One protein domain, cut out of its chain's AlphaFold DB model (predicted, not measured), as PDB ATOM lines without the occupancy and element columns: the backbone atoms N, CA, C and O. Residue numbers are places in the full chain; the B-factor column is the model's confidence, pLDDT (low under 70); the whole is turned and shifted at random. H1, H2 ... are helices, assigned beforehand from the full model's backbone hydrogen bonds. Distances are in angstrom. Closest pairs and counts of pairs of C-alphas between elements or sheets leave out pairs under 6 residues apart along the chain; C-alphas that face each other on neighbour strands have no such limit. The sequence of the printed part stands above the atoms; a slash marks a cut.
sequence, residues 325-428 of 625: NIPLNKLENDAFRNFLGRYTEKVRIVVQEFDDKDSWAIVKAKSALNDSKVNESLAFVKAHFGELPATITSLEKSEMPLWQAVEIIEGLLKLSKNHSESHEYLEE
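AT A GLANCE: This is residues 325 to 428 of the 625 residues of an uncharacterized protein of Apolygus lucorum (UniProt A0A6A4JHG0). A flat, open zigzag of helices has the long H6 along one side, with H5 and then H4 following back beside its nearer stretch in a row. H3 turns the corner beyond H4, H2 runs back from H3 with a gap between it and H4, and residues 325 to 330, of which 328 to 330 belong to H1, stick out. The printed part has 104 residues with six named helices, H1 to H6 in chain order, and no named strand: all helix. It is loose, with a radius of gyration of the C-alphas of 18.4 A, and spans 59 by 43 by 21 A.

IN THESE COORDINATES: H6, residues 402 to 428, is 40.0 A long and ends at C-alpha 428 (99.183, 144.056, 153.279). H5 is residues 388 to 397, H4 372 to 385 and H3 360 to 369. H2, residues 334 to 353, is 26.8 A long. H1, residues 328 to 332, begins at C-alpha 328 (125.187, 121.127, 139.621).

HOW THE PARTS SIT: H6, with residues 405 to 412 alone, only just touches H5, with 3 pairs of C-alphas within 8 A, the closest those of Leu 395 and Ala 405 at 6.3 A; the two form a helical hairpin at a shallow tilt of 7 degrees, opposite ways. H4 and H6 are close but not clearly touching, the closest C-alphas being His 384 and Ser 416, 5.8 A apart. H4 and H5 meet only through their link. H2, with residues 348 to 352 alone, touches H3 at a steep tilt of 56 degrees, the closest C-alphas being Gln 352 and Lys 366 at 6.4 A. H2 and H4 are apart. H1 is close to but not clearly touching H5, the C-alphas of Glu 332 and Pro 389 being closest at 6.8 A. In H2 to H6 every O i to N i+4 pair is within hydrogen-bond range; in H1 0 of 1 is, but 2 of 2 O i to N i+3 pairs are.

THE WHOLE: The two C-alphas farthest apart, Lys 357 and Pro 401, are 59.3 A apart. The printed part has no cut and no long link. Mean pLDDT of the printed part is 84.9; residues 332, 338, 342 to 343 and 426 to 427 are under 70.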
ATOM      1  N   ASN A 325     124.933 113.337 134.311       88.75
ATOM      2  CA  ASN A 325     125.925 113.375 135.383       88.75
ATOM      3  C   ASN A 325     126.701 114.701 135.401       88.75
ATOM      4  O   ASN A 325     127.884 114.732 135.733       88.75
ATOM      5  N   ILE A 326     126.034 115.789 134.999       84.19
ATOM      6  CA  ILE A 326     126.590 117.134 135.055       84.19
ATOM      7  C   ILE A 326     126.424 117.577 136.507       84.19
ATOM      8  O   ILE A 326     125.289 117.745 136.963       84.19
ATOM      9  N   PRO A 327     127.519 117.716 137.270       80.31
ATOM     10  CA  PRO A 327     127.410 118.152 138.646       80.31
ATOM     11  C   PRO A 327     126.854 119.583 138.660       80.31
ATOM     12  O   PRO A 327     127.171 120.389 137.786       80.31
ATOM     13  N   LEU A 328     125.959 119.877 139.608       74.88
ATOM     14  CA  LEU A 328     125.187 121.127 139.621       74.88
ATOM     15  C   LEU A 328     126.078 122.377 139.705       74.88
ATOM     16  O   LEU A 328     125.681 123.421 139.207       74.88
ATOM     17  N   ASN A 329     127.306 122.247 140.211       78.44
ATOM     18  CA  ASN A 329     128.323 123.300 140.180       78.44
ATOM     19  C   ASN A 329     128.748 123.702 138.751       78.44
ATOM     20  O   ASN A 329     129.201 124.807 138.502       78.44
ATOM     21  N   LYS A 330     128.547 122.861 137.732       77.94
ATOM     22  CA  LYS A 330     128.775 123.259 136.330       77.94
ATOM     23  C   LYS A 330     127.706 124.213 135.794       77.94
ATOM     24  O   LYS A 330     127.937 124.817 134.748       77.94
ATOM     25  N   LEU A 331     126.588 124.399 136.508       74.00
ATOM     26  CA  LEU A 331     125.647 125.495 136.247       74.00
ATOM     27  C   LEU A 331     126.238 126.867 136.613       74.00
ATOM     28  O   LEU A 331     125.730 127.880 136.136       74.00
ATOM     29  N   GLU A 332     127.303 126.897 137.419       68.88
ATOM     30  CA  GLU A 332     128.020 128.108 137.850       68.88
ATOM     31  C   GLU A 332     129.002 128.606 136.787       68.88
ATOM     32  O   GLU A 332     129.478 129.731 136.866       68.88
ATOM     33  N   ASN A 333     129.298 127.799 135.761       85.50
ATOM     34  CA  ASN A 333     130.117 128.261 134.653       85.50
ATOM     35  C   ASN A 333     129.399 129.425 133.955       85.50
ATOM     36  O   ASN A 333     128.326 129.227 133.382       85.50
ATOM     37  N   ASP A 334     130.008 130.613 133.960       75.50
ATOM     38  CA  ASP A 334     129.432 131.814 133.349       75.50
ATOM     39  C   ASP A 334     129.043 131.593 131.889       75.50
ATOM     40  O   ASP A 334     127.993 132.062 131.460       75.50
ATOM     41  N   ALA A 335     129.812 130.821 131.117       72.31
ATOM     42  CA  ALA A 335     129.445 130.489 129.745       72.31
ATOM     43  C   ALA A 335     128.183 129.615 129.685       72.31
ATOM     44  O   ALA A 335     127.354 129.822 128.802       72.31
ATOM     45  N   PHE A 336     127.986 128.688 130.627       75.94
ATOM     46  CA  PHE A 336     126.779 127.858 130.710       75.94
ATOM     47  C   PHE A 336     125.568 128.622 131.264       75.94
ATOM     48  O   PHE A 336     124.457 128.467 130.756       75.94
ATOM     49  N   ARG A 337     125.757 129.500 132.252       73.06
ATOM     50  CA  ARG A 337     124.695 130.359 132.795       73.06
ATOM     51  C   ARG A 337     124.271 131.417 131.785       73.06
ATOM     52  O   ARG A 337     123.080 131.607 131.565       73.06
ATOM     53  N   ASN A 338     125.233 132.042 131.109       67.00
ATOM     54  CA  ASN A 338     124.978 132.946 129.994       67.00
ATOM     55  C   ASN A 338     124.399 132.199 128.802       67.00
ATOM     56  O   ASN A 338     123.592 132.775 128.089       67.00
ATOM     57  N   PHE A 339     124.749 130.930 128.582       73.81
ATOM     58  CA  PHE A 339     124.050 130.085 127.621       73.81
ATOM     59  C   PHE A 339     122.586 129.951 128.046       73.81
ATOM     60  O   PHE A 339     121.725 130.441 127.331       73.81
ATOM     61  N   LEU A 340     122.275 129.414 129.226       77.00
ATOM     62  CA  LEU A 340     120.888 129.249 129.669       77.00
ATOM     63  C   LEU A 340     120.107 130.564 129.664       77.00
ATOM     64  O   LEU A 340     119.021 130.578 129.110       77.00
ATOM     65  N   GLY A 341     120.676 131.655 130.180       70.00
ATOM     66  CA  GLY A 341     120.083 132.995 130.186       70.00
ATOM     67  C   GLY A 341     119.899 133.580 128.787       70.00
ATOM     68  O   GLY A 341     118.830 134.098 128.471       70.00
ATOM     69  N   ARG A 342     120.897 133.437 127.900       66.19
ATOM     70  CA  ARG A 342     120.742 133.793 126.484       66.19
ATOM     71  C   ARG A 342     119.651 132.953 125.867       66.19
ATOM     72  O   ARG A 342     118.881 133.506 125.114       66.19
ATOM     73  N   TYR A 343     119.563 131.661 126.136       61.03
ATOM     74  CA  TYR A 343     118.563 130.812 125.507       61.03
ATOM     75  C   TYR A 343     117.185 130.954 126.150       61.03
ATOM     76  O   TYR A 343     116.226 130.790 125.423       61.03
ATOM     77  N   THR A 344     117.025 131.348 127.414       73.31
ATOM     78  CA  THR A 344     115.709 131.659 127.998       73.31
ATOM     79  C   THR A 344     115.207 133.037 127.586       73.31
ATOM     80  O   THR A 344     114.048 133.149 127.193       73.31
ATOM     81  N   GLU A 345     116.061 134.065 127.567       74.69
ATOM     82  CA  GLU A 345     115.676 135.394 127.066       74.69
ATOM     83  C   GLU A 345     115.525 135.386 125.543       74.69
ATOM     84  O   GLU A 345     114.556 135.922 125.015       74.69
ATOM     85  N   LYS A 346     116.403 134.685 124.814       72.94
ATOM     86  CA  LYS A 346     116.180 134.433 123.384       72.94
ATOM     87  C   LYS A 346     114.956 133.568 123.169       72.94
ATOM     88  O   LYS A 346     114.282 133.802 122.190       72.94
ATOM     89  N   VAL A 347     114.624 132.609 124.038       79.25
ATOM     90  CA  VAL A 347     113.340 131.895 123.932       79.25
ATOM     91  C   VAL A 347     112.193 132.876 124.115       79.25
ATOM     92  O   VAL A 347     111.247 132.790 123.349       79.25
ATOM     93  N   ARG A 348     112.275 133.856 125.023       80.50
ATOM     94  CA  ARG A 348     111.259 134.911 125.137       80.50
ATOM     95  C   ARG A 348     111.152 135.744 123.857       80.50
ATOM     96  O   ARG A 348     110.051 135.887 123.338       80.50
ATOM     97  N   ILE A 349     112.277 136.216 123.319       83.81
ATOM     98  CA  ILE A 349     112.338 137.004 122.074       83.81
ATOM     99  C   ILE A 349     111.817 136.184 120.887       83.81
ATOM    100  O   ILE A 349     110.920 136.622 120.182       83.81
ATOM    101  N   VAL A 350     112.296 134.953 120.717       84.56
ATOM    102  CA  VAL A 350     111.887 134.030 119.649       84.56
ATOM    103  C   VAL A 350     110.406 133.669 119.782       84.56
ATOM    104  O   VAL A 350     109.684 133.648 118.789       84.56
ATOM    105  N   VAL A 351     109.913 133.426 121.001       87.12
ATOM    106  CA  VAL A 351     108.484 133.186 121.252       87.12
ATOM    107  C   VAL A 351     107.657 134.427 120.926       87.12
ATOM    108  O   VAL A 351     106.555 134.269 120.406       87.12
ATOM    109  N   GLN A 352     108.169 135.635 121.176       89.44
ATOM    110  CA  GLN A 352     107.522 136.897 120.809       89.44
ATOM    111  C   GLN A 352     107.534 137.161 119.293       89.44
ATOM    112  O   GLN A 352     106.532 137.667 118.783       89.44
ATOM    113  N   GLU A 353     108.598 136.776 118.584       93.88
ATOM    114  CA  GLU A 353     108.749 136.930 117.128       93.88
ATOM    115  C   GLU A 353     107.818 136.025 116.313       93.88
ATOM    116  O   GLU A 353     107.458 136.378 115.191       93.88
ATOM    117  N   PHE A 354     107.402 134.872 116.844       92.88
ATOM    118  CA  PHE A 354     106.480 133.993 116.123       92.88
ATOM    119  C   PHE A 354     105.103 134.633 115.916       92.88
ATOM    120  O   PHE A 354     104.544 135.228 116.835       92.88
ATOM    121  N   ASP A 355     104.494 134.436 114.748       95.31
ATOM    122  CA  ASP A 355     103.146 134.930 114.479       95.31
ATOM    123  C   ASP A 355     102.091 134.178 115.307       95.31
ATOM    124  O   ASP A 355     102.039 132.947 115.357       95.31
ATOM    125  N   ASP A 356     101.152 134.924 115.896       94.12
ATOM    126  CA  ASP A 356     100.062 134.360 116.711       94.12
ATOM    127  C   ASP A 356      99.137 133.423 115.910       94.12
ATOM    128  O   ASP A 356      98.383 132.627 116.474       94.12
ATOM    129  N   LYS A 357      99.172 133.526 114.576       94.00
ATOM    130  CA  LYS A 357      98.343 132.743 113.651       94.00
ATOM    131  C   LYS A 357      98.907 131.352 113.368       94.00
ATOM    132  O   LYS A 357      98.139 130.490 112.939       94.00
ATOM    133  N   ASP A 358     100.196 131.125 113.619       91.50
ATOM    134  CA  ASP A 358     100.869 129.881 113.238       91.50
ATOM    135  C   ASP A 358     100.470 128.707 114.139       91.50
ATOM    136  O   ASP A 358     100.301 127.578 113.671       91.50
ATOM    137  N   SER A 359     100.279 128.949 115.442       94.19
ATOM    138  CA  SER A 359      99.855 127.911 116.388       94.19
ATOM    139  C   SER A 359      99.261 128.479 117.673       94.19
ATOM    140  O   SER A 359      99.790 129.409 118.277       94.19
ATOM    141  N   TRP A 360      98.224 127.813 118.190       92.69
ATOM    142  CA  TRP A 360      97.654 128.114 119.508       92.69
ATOM    143  C   TRP A 360      98.664 127.932 120.656       92.69
ATOM    144  O   TRP A 360      98.559 128.593 121.688       92.69
ATOM    145  N   ALA A 361      99.668 127.065 120.477       91.44
ATOM    146  CA  ALA A 361     100.728 126.874 121.466       91.44
ATOM    147  C   ALA A 361     101.601 128.131 121.635       91.44
ATOM    148  O   ALA A 361     101.984 128.444 122.759       91.44
ATOM    149  N   ILE A 362     101.851 128.874 120.550       91.06
ATOM    150  CA  ILE A 362     102.612 130.135 120.575       91.06
ATOM    151  C   ILE A 362     101.826 131.193 121.348       91.06
ATOM    152  O   ILE A 362     102.370 131.813 122.256       91.06
ATOM    153  N   VAL A 363     100.523 131.325 121.076       95.25
ATOM    154  CA  VAL A 363      99.638 132.252 121.805       95.25
ATOM    155  C   VAL A 363      99.643 131.958 123.305       95.25
ATOM    156  O   VAL A 363      99.754 132.872 124.119       95.25
ATOM    157  N   LYS A 364      99.572 130.676 123.688       94.62
ATOM    158  CA  LYS A 364      99.621 130.281 125.100       94.62
ATOM    159  C   LYS A 364     100.986 130.577 125.732       94.62
ATOM    160  O   LYS A 364     101.020 131.078 126.850       94.62
ATOM    161  N   ALA A 365     102.085 130.315 125.025       90.88
ATOM    162  CA  ALA A 365     103.433 130.614 125.507       90.88
ATOM    163  C   ALA A 365     103.661 132.125 125.682       90.88
ATOM    164  O   ALA A 365     104.145 132.548 126.727       90.88
ATOM    165  N   LYS A 366     103.229 132.951 124.719       93.62
ATOM    166  CA  LYS A 366     103.252 134.417 124.841       93.62
ATOM    167  C   LYS A 366     102.415 134.903 126.020       93.62
ATOM    168  O   LYS A 366     102.864 135.760 126.768       93.62
ATOM    169  N   SER A 367     101.221 134.339 126.214       93.81
ATOM    170  CA  SER A 367     100.360 134.692 127.348       93.81
ATOM    171  C   SER A 367     100.983 134.329 128.694       93.81
ATOM    172  O   SER A 367     100.815 135.093 129.632       93.81
ATOM    173  N   ALA A 368     101.680 133.194 128.797       90.38
ATOM    174  CA  ALA A 368     102.344 132.773 130.031       90.38
ATOM    175  C   ALA A 368     103.585 133.628 130.335       90.38
ATOM    176  O   ALA A 368     103.791 134.040 131.469       90.38
ATOM    177  N   LEU A 369     104.385 133.958 129.314       86.38
ATOM    178  CA  LEU A 369     105.560 134.826 129.464       86.38
ATOM    179  C   LEU A 369     105.192 136.289 129.764       86.38
ATOM    180  O   LEU A 369     105.983 137.014 130.360       86.38
ATOM    181  N   ASN A 370     103.999 136.724 129.356       89.31
ATOM    182  CA  ASN A 370     103.472 138.055 129.656       89.31
ATOM    183  C   ASN A 370     102.603 138.091 130.925       89.31
ATOM    184  O   ASN A 370     102.063 139.149 131.242       89.31
ATOM    185  N   ASP A 371     102.443 136.976 131.642       93.06
ATOM    186  CA  ASP A 371     101.717 136.966 132.912       93.06
ATOM    187  C   ASP A 371     102.502 137.789 133.948       93.06
ATOM    188  O   ASP A 371     103.714 137.603 134.115       93.06
ATOM    189  N   SER A 372     101.833 138.734 134.618       89.12
ATOM    190  CA  SER A 372     102.483 139.624 135.587       89.12
ATOM    191  C   SER A 372     103.091 138.816 136.727       89.12
ATOM    192  O   SER A 372     104.237 139.055 137.089       89.12
ATOM    193  N   LYS A 373     102.409 137.752 137.166       89.19
ATOM    194  CA  LYS A 373     102.870 136.877 138.252       89.19
ATOM    195  C   LYS A 373     104.160 136.139 137.913       89.19
ATOM    196  O   LYS A 373     105.030 135.967 138.766       89.19
ATOM    197  N   VAL A 374     104.291 135.689 136.664       84.31
ATOM    198  CA  VAL A 374     105.504 135.010 136.189       84.31
ATOM    199  C   VAL A 374     106.656 136.009 136.120       84.31
ATOM    200  O   VAL A 374     107.764 135.692 136.550       84.31
ATOM    201  N   ASN A 375     106.395 137.231 135.655       83.75
ATOM    202  CA  ASN A 375     107.401 138.292 135.615       83.75
ATOM    203  C   ASN A 375     107.818 138.765 137.015       83.75
ATOM    204  O   ASN A 375     109.013 138.909 137.258       83.75
ATOM    205  N   GLU A 376     106.879 138.925 137.944       86.25
ATOM    206  CA  GLU A 376     107.137 139.221 139.359       86.25
ATOM    207  C   GLU A 376     107.975 138.110 140.001       86.25
ATOM    208  O   GLU A 376     108.998 138.386 140.621       86.25
ATOM    209  N   SER A 377     107.629 136.841 139.762       84.50
ATOM    210  CA  SER A 377     108.393 135.692 140.265       84.50
ATOM    211  C   SER A 377     109.813 135.639 139.692       84.50
ATOM    212  O   SER A 377     110.768 135.332 140.405       84.50
ATOM    213  N   LEU A 378     109.985 135.934 138.400       81.44
ATOM    214  CA  LEU A 378     111.304 135.988 137.764       81.44
ATOM    215  C   LEU A 378     112.125 137.186 138.252       81.44
ATOM    216  O   LEU A 378     113.330 137.043 138.469       81.44
ATOM    217  N   ALA A 379     111.490 138.340 138.464       83.31
ATOM    218  CA  ALA A 379     112.120 139.521 139.040       83.31
ATOM    219  C   ALA A 379     112.555 139.261 140.487       83.31
ATOM    220  O   ALA A 379     113.698 139.556 140.830       83.31
ATOM    221  N   PHE A 380     111.709 138.614 141.291       85.25
ATOM    222  CA  PHE A 380     112.030 138.166 142.644       85.25
ATOM    223  C   PHE A 380     113.227 137.212 142.637       85.25
ATOM    224  O   PHE A 380     114.204 137.428 143.351       85.25
ATOM    225  N   VAL A 381     113.216 136.190 141.774       84.00
ATOM    226  CA  VAL A 381     114.344 135.252 141.680       84.00
ATOM    227  C   VAL A 381     115.631 135.979 141.281       84.00
ATOM    228  O   VAL A 381     116.690 135.721 141.853       84.00
ATOM    229  N   LYS A 382     115.556 136.916 140.333       85.38
ATOM    230  CA  LYS A 382     116.712 137.706 139.902       85.38
ATOM    231  C   LYS A 382     117.231 138.629 141.009       85.38
ATOM    232  O   LYS A 382     118.441 138.716 141.172       85.38
ATOM    233  N   ALA A 383     116.349 139.284 141.760       81.50
ATOM    234  CA  ALA A 383     116.722 140.188 142.844       81.50
ATOM    235  C   ALA A 383     117.343 139.433 144.029       81.50
ATOM    236  O   ALA A 383     118.396 139.820 144.520       81.50
ATOM    237  N   HIS A 384     116.742 138.316 144.446       81.00
ATOM    238  CA  HIS A 384     117.181 137.582 145.638       81.00
ATOM    239  C   HIS A 384     118.337 136.611 145.385       81.00
ATOM    240  O   HIS A 384     119.137 136.360 146.285       81.00
ATOM    241  N   PHE A 385     118.426 136.033 144.185       84.31
ATOM    242  CA  PHE A 385     119.431 135.015 143.861       84.31
ATOM    243  C   PHE A 385     120.433 135.476 142.800       84.31
ATOM    244  O   PHE A 385     121.312 134.701 142.428       84.31
ATOM    245  N   GLY A 386     120.336 136.715 142.309       87.19
ATOM    246  CA  GLY A 386     121.259 137.257 141.309       87.19
ATOM    247  C   GLY A 386     122.691 137.410 141.825       87.19
ATOM    248  O   GLY A 386     123.633 137.124 141.084       87.19
ATOM    249  N   GLU A 387     122.848 137.792 143.095       88.00
ATOM    250  CA  GLU A 387     124.150 138.016 143.743       88.00
ATOM    251  C   GLU A 387     124.795 136.730 144.273       88.00
ATOM    252  O   GLU A 387     126.015 136.664 144.411       88.00
ATOM    253  N   LEU A 388     123.996 135.683 144.517       87.06
ATOM    254  CA  LEU A 388     124.460 134.415 145.091       87.06
ATOM    255  C   LEU A 388     125.624 133.792 144.291       87.06
ATOM    256  O   LEU A 388     126.593 133.341 144.896       87.06
ATOM    257  N   PRO A 389     125.612 133.778 142.946       87.25
ATOM    258  CA  PRO A 389     126.717 133.192 142.193       87.25
ATOM    259  C   PRO A 389     127.976 134.067 142.203       87.25
ATOM    260  O   PRO A 389     129.082 133.533 142.181       87.25
ATOM    261  N   ALA A 390     127.831 135.396 142.279       88.00
ATOM    262  CA  ALA A 390     128.972 136.308 142.364       88.00
ATOM    263  C   ALA A 390     129.703 136.148 143.702       88.00
ATOM    264  O   ALA A 390     130.933 136.105 143.743       88.00
ATOM    265  N   THR A 391     128.955 135.983 144.793       90.62
ATOM    266  CA  THR A 391     129.539 135.731 146.108       90.62
ATOM    267  C   THR A 391     130.140 134.342 146.224       90.62
ATOM    268  O   THR A 391     131.253 134.243 146.722       90.62
ATOM    269  N   ILE A 392     129.502 133.291 145.693       89.00
ATOM    270  CA  ILE A 392     130.117 131.952 145.610       89.00
ATOM    271  C   ILE A 392     131.441 132.026 144.840       89.00
ATOM    272  O   ILE A 392     132.462 131.570 145.341       89.00
ATOM    273  N   THR A 393     131.464 132.691 143.684       92.00
ATOM    274  CA  THR A 393     132.690 132.841 142.882       92.00
ATOM    275  C   THR A 393     133.772 133.630 143.628       92.00
ATOM    276  O   THR A 393     134.956 133.311 143.534       92.00
ATOM    277  N   SER A 394     133.386 134.664 144.380       90.12
ATOM    278  CA  SER A 394     134.309 135.429 145.225       90.12
ATOM    279  C   SER A 394     134.894 134.560 146.345       90.12
ATOM    280  O   SER A 394     136.104 134.576 146.568       90.12
ATOM    281  N   LEU A 395     134.059 133.739 146.989       91.69
ATOM    282  CA  LEU A 395     134.467 132.786 148.024       91.69
ATOM    283  C   LEU A 395     135.385 131.684 147.482       91.69
ATOM    284  O   LEU A 395     136.296 131.264 148.180       91.69
ATOM    285  N   GLU A 396     135.174 131.228 146.248       90.00
ATOM    286  CA  GLU A 396     136.027 130.214 145.616       90.00
ATOM    287  C   GLU A 396     137.384 130.767 145.173       90.00
ATOM    288  O   GLU A 396     138.390 130.062 145.241       90.00
ATOM    289  N   LYS A 397     137.427 132.023 144.709       93.06
ATOM    290  CA  LYS A 397     138.672 132.682 144.280       93.06
ATOM    291  C   LYS A 397     139.531 133.155 145.446       93.06
ATOM    292  O   LYS A 397     140.727 133.370 145.268       93.06
ATOM    293  N   SER A 398     138.932 133.371 146.610       88.31
ATOM    294  CA  SER A 398     139.643 133.859 147.781       88.31
ATOM    295  C   SER A 398     140.090 132.695 148.660       88.31
ATOM    296  O   SER A 398     139.285 131.906 149.141       88.31
ATOM    297  N   GLU A 399     141.392 132.613 148.936       93.62
ATOM    298  CA  GLU A 399     141.960 131.695 149.936       93.62
ATOM    299  C   GLU A 399     141.651 132.174 151.372       93.62
ATOM    300  O   GLU A 399     142.527 132.265 152.233       93.62
ATOM    301  N   MET A 400     140.401 132.558 151.636       93.19
ATOM    302  CA  MET A 400     139.996 133.090 152.931       93.19
ATOM    303  C   MET A 400     139.695 131.969 153.933       93.19
ATOM    304  O   MET A 400     139.221 130.889 153.567       93.19
ATOM    305  N   PRO A 401     139.947 132.201 155.232       94.50
ATOM    306  CA  PRO A 401     139.606 131.237 156.262       94.50
ATOM    307  C   PRO A 401     138.085 131.047 156.348       94.50
ATOM    308  O   PRO A 401     137.307 131.988 156.197       94.50
ATOM    309  N   LEU A 402     137.661 129.821 156.667       90.56
ATOM    310  CA  LEU A 402     136.254 129.396 156.667       90.56
ATOM    311  C   LEU A 402     135.304 130.343 157.420       90.56
ATOM    312  O   LEU A 402     134.171 130.536 156.996       90.56
ATOM    313  N   TRP A 403     135.744 130.935 158.532       94.50
ATOM    314  CA  TRP A 403     134.902 131.833 159.326       94.50
ATOM    315  C   TRP A 403     134.529 133.116 158.565       94.50
ATOM    316  O   TRP A 403     133.397 133.574 158.684       94.50
ATOM    317  N   GLN A 404     135.431 133.645 157.732       95.31
ATOM    318  CA  GLN A 404     135.184 134.836 156.917       95.31
ATOM    319  C   GLN A 404     134.222 134.517 155.764       95.31
ATOM    320  O   GLN A 404     133.331 135.304 155.452       95.31
ATOM    321  N   ALA A 405     134.331 133.314 155.193       94.06
ATOM    322  CA  ALA A 405     133.376 132.822 154.206       94.06
ATOM    323  C   ALA A 405     131.960 132.671 154.792       94.06
ATOM    324  O   ALA A 405     130.975 133.038 154.151       94.06
ATOM    325  N   VAL A 406     131.851 132.170 156.028       94.06
ATOM    326  CA  VAL A 406     130.568 132.066 156.742       94.06
ATOM    327  C   VAL A 406     129.959 133.448 156.984       94.06
ATOM    328  O   VAL A 406     128.762 133.616 156.763       94.06
ATOM    329  N   GLU A 407     130.760 134.448 157.355       95.38
ATOM    330  CA  GLU A 407     130.283 135.821 157.577       95.38
ATOM    331  C   GLU A 407     129.691 136.450 156.302       95.38
ATOM    332  O   GLU A 407     128.621 137.062 156.347       95.38
ATOM    333  N   ILE A 408     130.319 136.221 155.143       93.94
ATOM    334  CA  ILE A 408     129.806 136.668 153.837       93.94
ATOM    335  C   ILE A 408     128.460 135.998 153.515       93.94
ATOM    336  O   ILE A 408     127.516 136.667 153.088       93.94
ATOM    337  N   ILE A 409     128.340 134.690 153.757       92.62
ATOM    338  CA  ILE A 409     127.093 133.945 153.523       92.62
ATOM    339  C   ILE A 409     125.985 134.425 154.469       92.62
ATOM    340  O   ILE A 409     124.844 134.614 154.044       92.62
ATOM    341  N   GLU A 410     126.296 134.658 155.743       93.50
ATOM    342  CA  GLU A 410     125.336 135.204 156.702       93.50
ATOM    343  C   GLU A 410     124.878 136.618 156.321       93.50
ATOM    344  O   GLU A 410     123.698 136.939 156.485       93.50
ATOM    345  N   GLY A 411     125.774 137.445 155.775       93.38
ATOM    346  CA  GLY A 411     125.447 138.762 155.225       93.38
ATOM    347  C   GLY A 411     124.416 138.686 154.096       93.38
ATOM    348  O   GLY A 411     123.397 139.375 154.146       93.38
ATOM    349  N   LEU A 412     124.613 137.779 153.137       90.62
ATOM    350  CA  LEU A 412     123.653 137.541 152.051       90.62
ATOM    351  C   LEU A 412     122.306 137.030 152.550       90.62
ATOM    352  O   LEU A 412     121.258 137.466 152.077       90.62
ATOM    353  N   LEU A 413     122.313 136.119 153.526       88.88
ATOM    354  CA  LEU A 413     121.073 135.615 154.109       88.88
ATOM    355  C   LEU A 413     120.296 136.732 154.809       88.88
ATOM    356  O   LEU A 413     119.070 136.771 154.695       88.88
ATOM    357  N   LYS A 414     120.977 137.665 155.485       91.62
ATOM    358  CA  LYS A 414     120.334 138.848 156.077       91.62
ATOM    359  C   LYS A 414     119.741 139.763 155.005       91.62
ATOM    360  O   LYS A 414     118.578 140.130 155.127       91.62
ATOM    361  N   LEU A 415     120.480 140.056 153.932       86.94
ATOM    362  CA  LEU A 415     119.963 140.843 152.803       86.94
ATOM    363  C   LEU A 415     118.716 140.189 152.187       86.94
ATOM    364  O   LEU A 415     117.702 140.854 151.990       86.94
ATOM    365  N   SER A 416     118.740 138.868 151.984       86.00
ATOM    366  CA  SER A 416     117.602 138.136 151.417       86.00
ATOM    367  C   SER A 416     116.340 138.194 152.289       86.00
ATOM    368  O   SER A 416     115.238 138.271 151.746       86.00
ATOM    369  N   LYS A 417     116.498 138.201 153.622       86.19
ATOM    370  CA  LYS A 417     115.387 138.309 154.583       86.19
ATOM    371  C   LYS A 417     114.779 139.707 154.603       86.19
ATOM    372  O   LYS A 417     113.560 139.837 154.587       86.19
ATOM    373  N   ASN A 418     115.614 140.742 154.548       85.31
ATOM    374  CA  ASN A 418     115.132 142.123 154.508       85.31
ATOM    375  C   ASN A 418     114.270 142.374 153.260       85.31
ATOM    376  O   ASN A 418     113.254 143.062 153.324       85.31
ATOM    377  N   HIS A 419     114.636 141.770 152.125       79.62
ATOM    378  CA  HIS A 419     113.829 141.856 150.912       79.62
ATOM    379  C   HIS A 419     112.507 141.066 151.010       79.62
ATOM    380  O   HIS A 419     111.498 141.535 150.487       79.62
ATOM    381  N   SER A 420     112.451 139.920 151.709       78.31
ATOM    382  CA  SER A 420     111.180 139.195 151.897       78.31
ATOM    383  C   SER A 420     110.207 139.932 152.818       78.31
ATOM    384  O   SER A 420     109.017 139.979 152.526       78.31
ATOM    385  N   GLU A 421     110.712 140.568 153.878       81.38
ATOM    386  CA  GLU A 421     109.886 141.358 154.805       81.38
ATOM    387  C   GLU A 421     109.288 142.594 154.110       81.38
ATOM    388  O   GLU A 421     108.148 142.971 154.370       81.38
ATOM    389  N   SER A 422     110.010 143.187 153.151       73.62
ATOM    390  CA  SER A 422     109.475 144.296 152.347       73.62
ATOM    391  C   SER A 422     108.335 143.889 151.402       73.62
ATOM    392  O   SER A 422     107.495 144.724 151.077       73.62
ATOM    393  N   HIS A 423     108.275 142.618 150.986       70.25
ATOM    394  CA  HIS A 423     107.192 142.104 150.142       70.25
ATOM    395  C   HIS A 423     105.916 141.842 150.954       70.25
ATOM    396  O   HIS A 423     104.826 142.179 150.503       70.25
ATOM    397  N   GLU A 424     106.054 141.302 152.168       73.75
ATOM    398  CA  GLU A 424     104.931 141.066 153.090       73.75
ATOM    399  C   GLU A 424     104.207 142.381 153.443       73.75
ATOM    400  O   GLU A 424     102.982 142.432 153.460       73.75
ATOM    401  N   TYR A 425     104.954 143.483 153.585       73.44
ATOM    402  CA  TYR A 425     104.386 144.810 153.852       73.44
ATOM    403  C   TYR A 425     103.645 145.434 152.652       73.44
ATOM    404  O   TYR A 425     102.720 146.226 152.830       73.44
ATOM    405  N   LEU A 426     104.037 145.104 151.415       66.44
ATOM    406  CA  LEU A 426     103.353 145.591 150.210       66.44
ATOM    407  C   LEU A 426     102.057 144.819 149.932       66.44
ATOM    408  O   LEU A 426     101.073 145.423 149.509       66.44
ATOM    409  N   GLU A 427     102.030 143.519 150.226       68.94
ATOM    410  CA  GLU A 427     100.835 142.680 150.070       68.94
ATOM    411  C   GLU A 427      99.735 143.060 151.083       68.94
ATOM    412  O   GLU A 427      98.546 143.028 150.757       68.94
ATOM    413  N   GLU A 428     100.118 143.526 152.278       78.88
ATOM    414  CA  GLU A 428      99.183 144.056 153.279       78.88
ATOM    415  C   GLU A 428      98.537 145.383 152.822       78.88
ATOM    416  O   GLU A 428      97.332 145.574 152.993       78.88
TER     417      GLU A 428